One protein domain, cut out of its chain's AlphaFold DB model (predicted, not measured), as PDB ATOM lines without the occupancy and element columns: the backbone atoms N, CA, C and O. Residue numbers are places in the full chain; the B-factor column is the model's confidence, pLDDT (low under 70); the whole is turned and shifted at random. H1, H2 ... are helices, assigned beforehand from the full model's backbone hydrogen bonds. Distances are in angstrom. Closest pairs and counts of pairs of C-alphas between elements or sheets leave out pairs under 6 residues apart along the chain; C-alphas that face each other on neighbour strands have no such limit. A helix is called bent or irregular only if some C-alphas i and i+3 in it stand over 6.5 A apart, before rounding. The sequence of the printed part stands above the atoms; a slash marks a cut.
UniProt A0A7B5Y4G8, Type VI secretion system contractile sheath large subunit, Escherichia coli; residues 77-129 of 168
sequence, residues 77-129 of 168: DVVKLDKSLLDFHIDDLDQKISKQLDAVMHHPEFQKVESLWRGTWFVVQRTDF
ATOM      1  N   ASP A  77     198.990  99.346 175.931       67.44
ATOM      2  CA  ASP A  77     198.009  98.560 175.173       67.44
ATOM      3  C   ASP A  77     196.590  99.133 175.367       67.44
ATOM      4  O   ASP A  77     195.837  98.751 176.271       67.44
ATOM      5  N   VAL A  78     196.195 100.068 174.498       66.19
ATOM      6  CA  VAL A  78     194.860 100.681 174.529       66.19
ATOM      7  C   VAL A  78     193.803  99.711 174.000       66.19
ATOM      8  O   VAL A  78     193.460  99.685 172.819       66.19
ATOM      9  N   VAL A  79     193.220  98.944 174.921       67.12
ATOM     10  CA  VAL A  79     192.123  97.997 174.644       67.12
ATOM     11  C   VAL A  79     190.847  98.706 174.154       67.12
ATOM     12  O   VAL A  79     190.026  98.097 173.464       67.12
ATOM     13  N   LYS A  80     190.645  99.987 174.504       72.75
ATOM     14  CA  LYS A  80     189.454 100.762 174.123       72.75
ATOM     15  C   LYS A  80     189.697 102.275 174.175       72.75
ATOM     16  O   LYS A  80     190.170 102.788 175.185       72.75
ATOM     17  N   LEU A  81     189.281 102.998 173.131       74.25
ATOM     18  CA  LEU A  81     189.100 104.451 173.206       74.25
ATOM     19  C   LEU A  81     187.822 104.757 173.999       74.25
ATOM     20  O   LEU A  81     186.713 104.601 173.490       74.25
ATOM     21  N   ASP A  82     187.991 105.209 175.237       81.31
ATOM     22  CA  ASP A  82     186.928 105.773 176.072       81.31
ATOM     23  C   ASP A  82     187.162 107.267 176.322       81.31
ATOM     24  O   ASP A  82     188.294 107.752 176.267       81.31
ATOM     25  N   LYS A  83     186.090 108.006 176.649       84.12
ATOM     26  CA  LYS A  83     186.164 109.451 176.938       84.12
ATOM     27  C   LYS A  83     187.217 109.776 178.006       84.12
ATOM     28  O   LYS A  83     187.924 110.762 177.871       84.12
ATOM     29  N   SER A  84     187.359 108.922 179.021       84.69
ATOM     30  CA  SER A  84     188.341 109.083 180.099       84.69
ATOM     31  C   SER A  84     189.796 109.075 179.621       84.69
ATOM     32  O   SER A  84     190.618 109.762 180.212       84.69
ATOM     33  N   LEU A  85     190.117 108.333 178.555       83.25
ATOM     34  CA  LEU A  85     191.456 108.329 177.960       83.25
ATOM     35  C   LEU A  85     191.719 109.638 177.200       83.25
ATOM     36  O   LEU A  85     192.812 110.192 177.278       83.25
ATOM     37  N   LEU A  86     190.701 110.172 176.517       83.06
ATOM     38  CA  LEU A  86     190.792 111.491 175.889       83.06
ATOM     39  C   LEU A  86     190.945 112.599 176.944       83.06
ATOM     40  O   LEU A  86     191.836 113.432 176.816       83.06
ATOM     41  N   ASP A  87     190.126 112.572 178.001       87.38
ATOM     42  CA  ASP A  87     190.200 113.522 179.120       87.38
ATOM     43  C   ASP A  87     191.586 113.464 179.812       87.38
ATOM     44  O   ASP A  87     192.133 114.503 180.168       87.38
ATOM     45  N   PHE A  88     192.198 112.275 179.939       86.75
ATOM     46  CA  PHE A  88     193.557 112.099 180.474       86.75
ATOM     47  C   PHE A  88     194.647 112.730 179.591       86.75
ATOM     48  O   PHE A  88     195.519 113.432 180.099       86.75
ATOM     49  N   HIS A  89     194.601 112.525 178.269       84.00
ATOM     50  CA  HIS A  89     195.568 113.161 177.364       84.00
ATOM     51  C   HIS A  89     195.382 114.681 177.261       84.00
ATOM     52  O   HIS A  89     196.361 115.389 177.027       84.00
ATOM     53  N   ILE A  90     194.155 115.183 177.445       87.50
ATOM     54  CA  ILE A  90     193.891 116.622 177.568       87.50
ATOM     55  C   ILE A  90     194.532 117.160 178.854       87.50
ATOM     56  O   ILE A  90     195.263 118.138 178.771       87.50
ATOM     57  N   ASP A  91     194.361 116.499 180.006       90.50
ATOM     58  CA  ASP A  91     194.984 116.929 181.270       90.50
ATOM     59  C   ASP A  91     196.525 116.935 181.202       90.50
ATOM     60  O   ASP A  91     197.158 117.908 181.603       90.50
ATOM     61  N   ASP A  92     197.157 115.908 180.624       88.81
ATOM     62  CA  ASP A  92     198.616 115.882 180.421       88.81
ATOM     63  C   ASP A  92     199.103 117.015 179.486       88.81
ATOM     64  O   ASP A  92     200.148 117.630 179.730       88.81
ATOM     65  N   LEU A  93     198.332 117.344 178.445       88.81
ATOM     66  CA  LEU A  93     198.608 118.473 177.555       88.81
ATOM     67  C   LEU A  93     198.430 119.820 178.274       88.81
ATOM     68  O   LEU A  93     199.329 120.663 178.209       88.81
ATOM     69  N   ASP A  94     197.340 120.005 179.016       93.44
ATOM     70  CA  ASP A  94     197.066 121.208 179.807       93.44
ATOM     71  C   ASP A  94     198.123 121.405 180.899       93.44
ATOM     72  O   ASP A  94     198.607 122.521 181.101       93.44
ATOM     73  N   GLN A  95     198.582 120.333 181.553       94.75
ATOM     74  CA  GLN A  95     199.703 120.379 182.492       94.75
ATOM     75  C   GLN A  95     201.012 120.812 181.818       94.75
ATOM     76  O   GLN A  95     201.795 121.545 182.425       94.75
ATOM     77  N   LYS A  96     201.291 120.358 180.589       93.75
ATOM     78  CA  LYS A  96     202.487 120.765 179.826       93.75
ATOM     79  C   LYS A  96     202.419 122.239 179.427       93.75
ATOM     80  O   LYS A  96     203.398 122.957 179.629       93.75
ATOM     81  N   ILE A  97     201.266 122.699 178.939       94.12
ATOM     82  CA  ILE A  97     201.031 124.112 178.615       94.12
ATOM     83  C   ILE A  97     201.135 124.973 179.876       94.12
ATOM     84  O   ILE A  97     201.851 125.971 179.861       94.12
ATOM     85  N   SER A  98     200.512 124.561 180.983       95.56
ATOM     86  CA  SER A  98     200.558 125.282 182.260       95.56
ATOM     87  C   SER A  98     201.987 125.409 182.784       95.56
ATOM     88  O   SER A  98     202.406 126.513 183.099       95.56
ATOM     89  N   LYS A  99     202.788 124.331 182.774       95.69
ATOM     90  CA  LYS A  99     204.211 124.377 183.174       95.69
ATOM     91  C   LYS A  99     205.029 125.349 182.315       95.69
ATOM     92  O   LYS A  99     205.874 126.068 182.846       95.69
ATOM     93  N   GLN A 100     204.783 125.386 181.004       95.62
ATOM     94  CA  GLN A 100     205.471 126.308 180.099       95.62
ATOM     95  C   GLN A 100     205.022 127.761 180.315       95.62
ATOM     96  O   GLN A 100     205.857 128.666 180.341       95.62
ATOM     97  N   LEU A 101     203.720 127.989 180.500       95.06
ATOM     98  CA  LEU A 101     203.159 129.303 180.799       95.06
ATOM     99  C   LEU A 101     203.660 129.819 182.152       95.06
ATOM    100  O   LEU A 101     204.104 130.958 182.230       95.06
ATOM    101  N   ASP A 102     203.676 128.976 183.184       95.88
ATOM    102  CA  ASP A 102     204.225 129.296 184.501       95.88
ATOM    103  C   ASP A 102     205.697 129.701 184.403       95.88
ATOM    104  O   ASP A 102     206.080 130.707 184.994       95.88
ATOM    105  N   ALA A 103     206.518 128.986 183.626       94.56
ATOM    106  CA  ALA A 103     207.922 129.345 183.428       94.56
ATOM    107  C   ALA A 103     208.100 130.734 182.781       94.56
ATOM    108  O   ALA A 103     209.016 131.470 183.152       94.56
ATOM    109  N   VAL A 104     207.215 131.119 181.853       94.56
ATOM    110  CA  VAL A 104     207.216 132.452 181.221       94.56
ATOM    111  C   VAL A 104     206.694 133.528 182.183       94.56
ATOM    112  O   VAL A 104     207.348 134.551 182.372       94.56
ATOM    113  N   MET A 105     205.554 133.288 182.835       92.94
ATOM    114  CA  MET A 105     204.904 134.228 183.760       92.94
ATOM    115  C   MET A 105     205.727 134.478 185.032       92.94
ATOM    116  O   MET A 105     205.683 135.569 185.597       92.94
ATOM    117  N   HIS A 106     206.508 133.491 185.482       95.19
ATOM    118  CA  HIS A 106     207.417 133.624 186.624       95.19
ATOM    119  C   HIS A 106     208.830 134.092 186.236       95.19
ATOM    120  O   HIS A 106     209.698 134.202 187.104       95.19
ATOM    121  N   HIS A 107     209.080 134.418 184.962       97.19
ATOM    122  CA  HIS A 107     210.361 134.981 184.547       97.19
ATOM    123  C   HIS A 107     210.553 136.385 185.160       97.19
ATOM    124  O   HIS A 107     209.675 137.243 185.007       97.19
ATOM    125  N   PRO A 108     211.687 136.684 185.826       95.56
ATOM    126  CA  PRO A 108     211.846 137.916 186.605       95.56
ATOM    127  C   PRO A 108     211.746 139.195 185.759       95.56
ATOM    128  O   PRO A 108     211.253 140.216 186.238       95.56
ATOM    129  N   GLU A 109     212.167 139.150 184.492       93.94
ATOM    130  CA  GLU A 109     212.016 140.287 183.576       93.94
ATOM    131  C   GLU A 109     210.555 140.523 183.181       93.94
ATOM    132  O   GLU A 109     210.115 141.671 183.128       93.94
ATOM    133  N   PHE A 110     209.785 139.447 182.976       95.75
ATOM    134  CA  PHE A 110     208.360 139.543 182.672       95.75
ATOM    135  C   PHE A 110     207.600 140.105 183.876       95.75
ATOM    136  O   PHE A 110     206.908 141.110 183.742       95.75
ATOM    137  N   GLN A 111     207.820 139.556 185.076       96.31
ATOM    138  CA  GLN A 111     207.192 140.042 186.309       96.31
ATOM    139  C   GLN A 111     207.519 141.510 186.615       96.31
ATOM    140  O   GLN A 111     206.668 142.246 187.122       96.31
ATOM    141  N   LYS A 112     208.730 141.980 186.290       93.06
ATOM    142  CA  LYS A 112     209.105 143.396 186.430       93.06
ATOM    143  C   LYS A 112     208.252 144.305 185.536       93.06
ATOM    144  O   LYS A 112     207.805 145.354 185.992       93.06
ATOM    145  N   VAL A 113     208.010 143.906 184.289       93.25
ATOM    146  CA  VAL A 113     207.174 144.663 183.341       93.25
ATOM    147  C   VAL A 113     205.687 144.528 183.691       93.25
ATOM    148  O   VAL A 113     204.973 145.529 183.725       93.25
ATOM    149  N   GLU A 114     205.221 143.325 184.030       95.44
ATOM    150  CA  GLU A 114     203.836 143.054 184.432       95.44
ATOM    151  C   GLU A 114     203.449 143.839 185.694       95.44
ATOM    152  O   GLU A 114     202.399 144.478 185.725       95.44
ATOM    153  N   SER A 115     204.299 143.844 186.726       94.69
ATOM    154  CA  SER A 115     204.025 144.567 187.976       94.69
ATOM    155  C   SER A 115     203.949 146.084 187.773       94.69
ATOM    156  O   SER A 115     203.061 146.720 188.348       94.69
ATOM    157  N   LEU A 116     204.796 146.653 186.907       93.06
ATOM    158  CA  LEU A 116     204.722 148.061 186.506       93.06
ATOM    159  C   LEU A 116     203.382 148.369 185.818       93.06
ATOM    160  O   LEU A 116     202.649 149.256 186.259       93.06
ATOM    161  N   TRP A 117     203.015 147.599 184.789       95.19
ATOM    162  CA  TRP A 117     201.774 147.822 184.040       95.19
ATOM    163  C   TRP A 117     200.513 147.560 184.857       95.19
ATOM    164  O   TRP A 117     199.553 148.320 184.745       95.19
ATOM    165  N   ARG A 118     200.502 146.547 185.730       96.00
ATOM    166  CA  ARG A 118     199.385 146.295 186.652       96.00
ATOM    167  C   ARG A 118     199.256 147.383 187.712       96.00
ATOM    168  O   ARG A 118     198.130 147.727 188.067       96.00
ATOM    169  N   GLY A 119     200.369 147.962 188.166       95.12
ATOM    170  CA  GLY A 119     200.377 149.156 189.010       95.12
ATOM    171  C   GLY A 119     199.729 150.354 188.311       95.12
ATOM    172  O   GLY A 119     198.763 150.919 188.826       95.12
ATOM    173  N   THR A 120     200.185 150.688 187.101       94.75
ATOM    174  CA  THR A 120     199.611 151.769 186.280       94.75
ATOM    175  C   THR A 120     198.126 151.534 185.985       94.75
ATOM    176  O   THR A 120     197.302 152.427 186.183       94.75
ATOM    177  N   TRP A 121     197.751 150.316 185.587       95.94
ATOM    178  CA  TRP A 121     196.360 149.936 185.329       95.94
ATOM    179  C   TRP A 121     195.483 150.094 186.576       95.94
ATOM    180  O   TRP A 121     194.389 150.646 186.485       95.94
ATOM    181  N   PHE A 122     195.964 149.696 187.757       96.69
ATOM    182  CA  PHE A 122     195.246 149.873 189.024       96.69
ATOM    183  C   PHE A 122     194.986 151.351 189.360       96.69
ATOM    184  O   PHE A 122     193.893 151.687 189.826       96.69
ATOM    185  N   VAL A 123     195.952 152.241 189.096       95.44
ATOM    186  CA  VAL A 123     195.785 153.696 189.266       95.44
ATOM    187  C   VAL A 123     194.735 154.238 188.293       95.44
ATOM    188  O   VAL A 123     193.814 154.940 188.714       95.44
ATOM    189  N   VAL A 124     194.816 153.862 187.013       95.44
ATOM    190  CA  VAL A 124     193.852 154.272 185.978       95.44
ATOM    191  C   VAL A 124     192.435 153.794 186.319       95.44
ATOM    192  O   VAL A 124     191.511 154.600 186.329       95.44
ATOM    193  N   GLN A 125     192.252 152.523 186.688       96.25
ATOM    194  CA  GLN A 125     190.938 151.952 187.027       96.25
ATOM    195  C   GLN A 125     190.280 152.595 188.255       96.25
ATOM    196  O   GLN A 125     189.054 152.619 188.357       96.25
ATOM    197  N   ARG A 126     191.070 153.109 189.205       94.44
ATOM    198  CA  ARG A 126     190.555 153.798 190.401       94.44
ATOM    199  C   ARG A 126     190.376 155.305 190.221       94.44
ATOM    200  O   ARG A 126     189.853 155.954 191.127       94.44
ATOM    201  N   THR A 127     190.778 155.859 189.080       94.12
ATOM    202  CA  THR A 127     190.684 157.294 188.807       94.12
ATOM    203  C   THR A 127     189.361 157.636 188.129       94.12
ATOM    204  O   THR A 127     189.035 157.149 187.050       94.12
ATOM    205  N   ASP A 128     188.589 158.521 188.755       93.69
ATOM    206  CA  ASP A 128     187.346 159.044 188.187       93.69
ATOM    207  C   ASP A 128     187.636 160.220 187.243       93.69
ATOM    208  O   ASP A 128     187.592 161.390 187.633       93.69
ATOM    209  N   PHE A 129     187.921 159.900 185.979       93.81
ATOM    210  CA  PHE A 129     188.217 160.875 184.919       93.81
ATOM    211  C   PHE A 129     187.095 161.903 184.677       93.81
ATOM    212  O   PHE A 129     187.349 162.962 184.105       93.81
TER     213      PHE A 129
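Overview. This is residues 77 to 129 of the 168 residues of the protein "Type VI secretion system contractile sheath large subunit" of Escherichia coli (UniProt A0A7B5Y4G8). Two long helices, H1 and then H2, make an open L: they meet near the end of H1 and the beginning of H2, at a right-angled corner, with no core between them. A short tail, residues 77 to 82, goes before H1, and residues 127 to 129 follow H2. The printed part has 53 residues with two named helices and no named strand, and its class is all helix. It is extended, with a radius of gyration of the C-alphas of 19.8 A, and the C-alphas span 63 by 27 by 7 A.

Arrangement. H1, residues 83 to 105, is joined to H2, residues 108 to 126, by a tight link of 2 residues. The two helices are close but not clearly touching, with 2 pairs of C-alphas within 8 A. Their closest C-alphas are those of Met 105 and Gln 111, 6.7 A apart. Their lines are about perpendicular, at 90 degrees, and their centres are 27.7 A apart. In H1 and H2 every O i to N i+4 pair is within hydrogen-bond range.

Along the chain. H1 begins at Lys 83, with its C-alpha at (186.164, 109.451, 176.938), and ends at Met 105, with its C-alpha at (204.904, 134.228, 183.760), 31.8 A from first to last C-alpha. H2 runs from Pro 108 to Arg 126, 26.8 A from first to last C-alpha, and ends with C-alpha 126 at (190.555, 153.798, 190.401). Neither helix is bent.

Size, cuts and confidence. The two C-alphas farthest apart are those of Val 79 and Phe 129, at 63.8 A. Residues 77 to 104, 106 to 113 and 115 to 129 stand free. The printed part has no cut. The mean pLDDT of the printed part is 90.5, and residues 77 to 79 are under 70.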